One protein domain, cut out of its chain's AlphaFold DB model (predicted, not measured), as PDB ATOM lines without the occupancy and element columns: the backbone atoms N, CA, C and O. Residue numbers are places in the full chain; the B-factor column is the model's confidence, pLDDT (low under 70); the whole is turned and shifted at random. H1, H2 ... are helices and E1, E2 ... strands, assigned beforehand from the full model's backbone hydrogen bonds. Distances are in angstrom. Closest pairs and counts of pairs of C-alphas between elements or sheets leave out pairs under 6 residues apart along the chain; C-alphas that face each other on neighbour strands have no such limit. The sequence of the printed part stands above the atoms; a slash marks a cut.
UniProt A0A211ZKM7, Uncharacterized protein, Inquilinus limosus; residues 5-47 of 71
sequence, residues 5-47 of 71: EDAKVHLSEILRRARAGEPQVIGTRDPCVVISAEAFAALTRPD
ATOM      1  N   GLU A   5      88.310  34.490   6.934       94.12
ATOM      2  CA  GLU A   5      87.923  33.108   7.221       94.12
ATOM      3  C   GLU A   5      88.053  32.223   5.979       94.12
ATOM      4  O   GLU A   5      88.766  31.217   6.015       94.12
ATOM      5  N   ASP A   6      87.493  32.659   4.847       94.06
ATOM      6  CA  ASP A   6      87.595  31.922   3.583       94.06
ATOM      7  C   ASP A   6      89.046  31.772   3.132       94.06
ATOM      8  O   ASP A   6      89.433  30.717   2.624       94.06
ATOM      9  N   ALA A   7      89.864  32.807   3.344       94.75
ATOM     10  CA  ALA A   7      91.268  32.790   2.968       94.75
ATOM     11  C   ALA A   7      92.083  31.746   3.738       94.75
ATOM     12  O   ALA A   7      93.002  31.156   3.173       94.75
ATOM     13  N   LYS A   8      91.745  31.481   5.006       93.62
ATOM     14  CA  LYS A   8      92.414  30.439   5.799       93.62
ATOM     15  C   LYS A   8      92.109  29.044   5.264       93.62
ATOM     16  O   LYS A   8      93.011  28.216   5.188       93.62
ATOM     17  N   VAL A   9      90.861  28.804   4.864       97.00
ATOM     18  CA  VAL A   9      90.428  27.515   4.301       97.00
ATOM     19  C   VAL A   9      90.995  27.311   2.892       97.00
ATOM     20  O   VAL A   9      91.424  26.213   2.546       97.00
ATOM     21  N   HIS A  10      91.063  28.379   2.095       96.56
ATOM     22  CA  HIS A  10      91.447  28.329   0.680       96.56
ATOM     23  C   HIS A  10      92.858  28.859   0.409       96.56
ATOM     24  O   HIS A  10      93.167  29.269  -0.714       96.56
ATOM     25  N   LEU A  11      93.741  28.832   1.412       95.56
ATOM     26  CA  LEU A  11      95.075  29.428   1.314       95.56
ATOM     27  C   LEU A  11      95.866  28.883   0.114       95.56
ATOM     28  O   LEU A  11      96.481  29.648  -0.626       95.56
ATOM     29  N   SER A  12      95.801  27.574  -0.134       96.94
ATOM     30  CA  SER A  12      96.486  26.942  -1.267       96.94
ATOM     31  C   SER A  12      96.027  27.485  -2.624       96.94
ATOM     32  O   SER A  12      96.856  27.685  -3.514       96.94
ATOM     33  N   GLU A  13      94.732  27.765  -2.784       97.00
ATOM     34  CA  GLU A  13      94.171  28.327  -4.018       97.00
ATOM     35  C   GLU A  13      94.570  29.796  -4.186       97.00
ATOM     36  O   GLU A  13      94.981  30.206  -5.273       97.00
ATOM     37  N   ILE A  14      94.544  30.570  -3.100       96.75
ATOM     38  CA  ILE A  14      95.026  31.956  -3.085       96.75
ATOM     39  C   ILE A  14      96.488  32.021  -3.538       96.75
ATOM     40  O   ILE A  14      96.828  32.798  -4.430       96.75
ATOM     41  N   LEU A  15      97.348  31.160  -2.986       96.38
ATOM     42  CA  LEU A  15      98.761  31.089  -3.364       96.38
ATOM     43  C   LEU A  15      98.966  30.591  -4.801       96.38
ATOM     44  O   LEU A  15      99.946  30.969  -5.449       96.38
ATOM     45  N   ARG A  16      98.084  29.728  -5.317       97.44
ATOM     46  CA  ARG A  16      98.124  29.291  -6.721       97.44
ATOM     47  C   ARG A  16      97.822  30.459  -7.662       97.44
ATOM     48  O   ARG A  16      98.581  30.669  -8.602       97.44
ATOM     49  N   ARG A  17      96.772  31.237  -7.385       96.88
ATOM     50  CA  ARG A  17      96.397  32.415  -8.190       96.88
ATOM     51  C   ARG A  17      97.436  33.530  -8.111       96.88
ATOM     52  O   ARG A  17      97.847  34.046  -9.143       96.88
ATOM     53  N   ALA A  18      97.955  33.811  -6.915       96.69
ATOM     54  CA  ALA A  18      99.030  34.788  -6.731       96.69
ATOM     55  C   ALA A  18     100.283  34.434  -7.551       96.69
ATOM     56  O   ALA A  18     100.898  35.312  -8.153       96.69
ATOM     57  N   ARG A  19     100.641  33.142  -7.630       96.12
ATOM     58  CA  ARG A  19     101.739  32.655  -8.485       96.12
ATOM     59  C   ARG A  19     101.429  32.712  -9.980       96.12
ATOM     60  O   ARG A  19     102.356  32.869 -10.759       96.12
ATOM     61  N   ALA A  20     100.160  32.621 -10.370       96.62
ATOM     62  CA  ALA A  20      99.726  32.814 -11.754       96.62
ATOM     63  C   ALA A  20      99.733  34.294 -12.194       96.62
ATOM     64  O   ALA A  20      99.392  34.589 -13.333       96.62
ATOM     65  N   GLY A  21     100.120  35.216 -11.304       91.75
ATOM     66  CA  GLY A  21     100.158  36.651 -11.583       91.75
ATOM     67  C   GLY A  21      98.860  37.382 -11.243       91.75
ATOM     68  O   GLY A  21      98.749  38.566 -11.540       91.75
ATOM     69  N   GLU A  22      97.894  36.719 -10.601       95.19
ATOM     70  CA  GLU A  22      96.630  37.328 -10.182       95.19
ATOM     71  C   GLU A  22      96.696  37.762  -8.704       95.19
ATOM     72  O   GLU A  22      96.672  36.898  -7.817       95.19
ATOM     73  N   PRO A  23      96.715  39.072  -8.383       95.56
ATOM     74  CA  PRO A  23      96.700  39.542  -7.000       95.56
ATOM     75  C   PRO A  23      95.416  39.144  -6.272       95.56
ATOM     76  O   PRO A  23      94.309  39.334  -6.780       95.56
ATOM     77  N   GLN A  24      95.548  38.622  -5.055       97.44
ATOM     78  CA  GLN A  24      94.407  38.215  -4.234       97.44
ATOM     79  C   GLN A  24      94.227  39.174  -3.061       97.44
ATOM     80  O   GLN A  24      95.134  39.347  -2.254       97.44
ATOM     81  N   VAL A  25      93.046  39.781  -2.951       96.75
ATOM     82  CA  VAL A  25      92.710  40.725  -1.874       96.75
ATOM     83  C   VAL A  25      91.939  40.011  -0.767       96.75
ATOM     84  O   VAL A  25      90.931  39.352  -1.052       96.75
ATOM     85  N   ILE A  26      92.397  40.165   0.476       96.75
ATOM     86  CA  ILE A  26      91.833  39.547   1.680       96.75
ATOM     87  C   ILE A  26      91.365  40.638   2.650       96.75
ATOM     88  O   ILE A  26      92.143  41.512   3.024       96.75
ATOM     89  N   GLY A  27      90.119  40.529   3.108       94.00
ATOM     90  CA  GLY A  27      89.504  41.426   4.086       94.00
ATOM     91  C   GLY A  27      88.740  42.594   3.457       94.00
ATOM     92  O   GLY A  27      88.941  42.951   2.299       94.00
ATOM     93  N   THR A  28      87.828  43.171   4.243       87.31
ATOM     94  CA  THR A  28      87.022  44.348   3.868       87.31
ATOM     95  C   THR A  28      87.420  45.604   4.645       87.31
ATOM     96  O   THR A  28      87.368  46.702   4.098       87.31
ATOM     97  N   ARG A  29      87.850  45.457   5.905       89.25
ATOM     98  CA  ARG A  29      88.413  46.528   6.735       89.25
ATOM     99  C   ARG A  29      89.919  46.301   6.841       89.25
ATOM    100  O   ARG A  29      90.313  45.285   7.398       89.25
ATOM    101  N   ASP A  30      90.701  47.234   6.302       89.44
ATOM    102  CA  ASP A  30      92.164  47.140   6.144       89.44
ATOM    103  C   ASP A  30      92.611  45.933   5.283       89.44
ATOM    104  O   ASP A  30      93.135  44.939   5.790       89.44
ATOM    105  N   PRO A  31      92.303  45.955   3.971       94.25
ATOM    106  CA  PRO A  31      92.551  44.818   3.099       94.25
ATOM    107  C   PRO A  31      94.047  44.589   2.862       94.25
ATOM    108  O   PRO A  31      94.793  45.508   2.527       94.25
ATOM    109  N   CYS A  32      94.464  43.328   2.936       95.75
ATOM    110  CA  CYS A  32      95.807  42.897   2.551       95.75
ATOM    111  C   CYS A  32      95.797  42.266   1.155       95.75
ATOM    112  O   CYS A  32      94.817  41.633   0.751       95.75
ATOM    113  N   VAL A  33      96.905  42.401   0.424       96.06
ATOM    114  CA  VAL A  33      97.069  41.832  -0.920       96.06
ATOM    115  C   VAL A  33      98.148  40.757  -0.905       96.06
ATOM    116  O   VAL A  33      99.241  40.965  -0.384       96.06
ATOM    117  N   VAL A  34      97.846  39.611  -1.512       97.12
ATOM    118  CA  VAL A  34      98.791  38.516  -1.738       97.12
ATOM    119  C   VAL A  34      99.181  38.492  -3.212       97.12
ATOM    120  O   VAL A  34      98.328  38.333  -4.086       97.12
ATOM    121  N   ILE A  35     100.478  38.628  -3.475       97.44
ATOM    122  CA  ILE A  35     101.103  38.525  -4.800       97.44
ATOM    123  C   ILE A  35     102.273  37.540  -4.745       97.44
ATOM    124  O   ILE A  35     102.695  37.124  -3.662       97.44
ATOM    125  N   SER A  36     102.797  37.142  -5.906       97.06
ATOM    126  CA  SER A  36     104.036  36.365  -5.951       97.06
ATOM    127  C   SER A  36     105.214  37.180  -5.406       97.06
ATOM    128  O   SER A  36     105.259  38.407  -5.523       97.06
ATOM    129  N   ALA A  37     106.201  36.488  -4.834       95.00
ATOM    130  CA  ALA A  37     107.431  37.127  -4.369       95.00
ATOM    131  C   ALA A  37     108.190  37.819  -5.516       95.00
ATOM    132  O   ALA A  37     108.796  38.861  -5.307       95.00
ATOM    133  N   GLU A  38     108.117  37.266  -6.730       94.44
ATOM    134  CA  GLU A  38     108.678  37.870  -7.941       94.44
ATOM    135  C   GLU A  38     108.020  39.217  -8.265       94.44
ATOM    136  O   GLU A  38     108.718  40.209  -8.459       94.44
ATOM    137  N   ALA A  39     106.683  39.277  -8.253       94.50
ATOM    138  CA  ALA A  39     105.949  40.517  -8.487       94.50
ATOM    139  C   ALA A  39     106.245  41.554  -7.398       94.50
ATOM    140  O   ALA A  39     106.452  42.727  -7.704       94.50
ATOM    141  N   PHE A  40     106.326  41.125  -6.135       94.00
ATOM    142  CA  PHE A  40     106.729  42.006  -5.042       94.00
ATOM    143  C   PHE A  40     108.138  42.559  -5.267       94.00
ATOM    144  O   PHE A  40     108.323  43.769  -5.247       94.00
ATOM    145  N   ALA A  41     109.110  41.698  -5.576       91.44
ATOM    146  CA  ALA A  41     110.486  42.108  -5.827       91.44
ATOM    147  C   ALA A  41     110.624  43.047  -7.034       91.44
ATOM    148  O   ALA A  41     111.499  43.907  -7.022       91.44
ATOM    149  N   ALA A  42     109.792  42.900  -8.068       89.44
ATOM    150  CA  ALA A  42     109.757  43.822  -9.200       89.44
ATOM    151  C   ALA A  42     109.214  45.206  -8.805       89.44
ATOM    152  O   ALA A  42     109.758  46.214  -9.243       89.44
ATOM    153  N   LEU A  43     108.186  45.255  -7.951       89.12
ATOM    154  CA  LEU A  43     107.584  46.502  -7.461       89.12
ATOM    155  C   LEU A  43     108.450  47.224  -6.425       89.12
ATOM    156  O   LEU A  43     108.432  48.448  -6.355       89.12
ATOM    157  N   THR A  44     109.167  46.473  -5.590       86.00
ATOM    158  CA  THR A  44     110.009  47.028  -4.523       86.00
ATOM    159  C   THR A  44     111.470  47.132  -4.909       86.00
ATOM    160  O   THR A  44     112.282  47.528  -4.072       86.00
ATOM    161  N   ARG A  45     111.836  46.737  -6.135       80.69
ATOM    162  CA  ARG A  45     113.164  47.036  -6.650       80.69
ATOM    163  C   ARG A  45     113.299  48.555  -6.589       80.69
ATOM    164  O   ARG A  45     112.452  49.235  -7.168       80.69
ATOM    165  N   PRO A  46     114.293  49.093  -5.865       68.56
ATOM    166  CA  PRO A  46     114.616  50.499  -5.998       68.56
ATOM    167  C   PRO A  46     114.789  50.739  -7.489       68.56
ATOM    168  O   PRO A  46     115.513  49.983  -8.140       68.56
ATOM    169  N   ASP A  47     114.092  51.722  -8.050       64.25
ATOM    170  CA  ASP A  47     114.512  52.227  -9.343       64.25
ATOM    171  C   ASP A  47     115.969  52.655  -9.137       64.25
ATOM    172  O   ASP A  47     116.248  53.687  -8.528       64.25
TER     173      ASP A  47
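AT A GLANCE: This is residues 5 to 47 of the 71 residues of an uncharacterized protein of Inquilinus limosus (UniProt A0A211ZKM7). A small two-stranded hairpin, E1 and E2, has helix H2 packed on its open end, by residues 24 and 34. Short helix H1 sits at one end of the flat whole, and helix H3 leads away at the other, where residues 40 to 47 stick out. The printed part has 43 residues, with three named helices and two named strands in the order H1, H2, E1, E2, H3; the sheet order is E1, E2, antiparallel, and the class is mixed, helices and strands. It is only just loose, close to compact, with a radius of gyration of the C-alphas of 11.5 A and spans of 36 by 23 by 12 A.

IN THESE COORDINATES: Strand E1 is residues 24 to 26, 6.6 A long, and E2 is residues 32 to 34, 6.8 A. H2, residues 11 to 19, is 12.3 A long. H1, residues 5 to 9, measures 6.8 A and begins at C-alpha 5 (87.923, 33.108, 7.221). H3, residues 37 to 43, measures 9.9 A and ends at C-alpha 43 (107.584, 46.502, -7.461).

HOW THE PARTS SIT: E1 and E2 form an antiparallel hairpin at 150 degrees, with N 26 and O 32 2.8 A apart and N 34 and O 24 2.8 A apart, both within hydrogen-bond range. The closest C-alphas of H2 and E1 are Ala 18 and Gln 24, 6.3 A; those of H2 and E2 are Ala 18 and Val 34, 6.2 A. H1 and H2 are close but not clearly touching, with Ala 7 and Ile 14 the closest C-alphas at 7.2 A. H2 and H3 are near each other, with 5 pairs of C-alphas within 10 A. H3 and E1 are apart. In H1, H2 and H3 every O i to N i+4 pair is within hydrogen-bond range.

THE WHOLE: The C-alphas farthest apart are those of Val 9 and Asp 47, 37.1 A. The printed part has no cut, and its four links are tight. Residues 46 to 47 have pLDDT under 70.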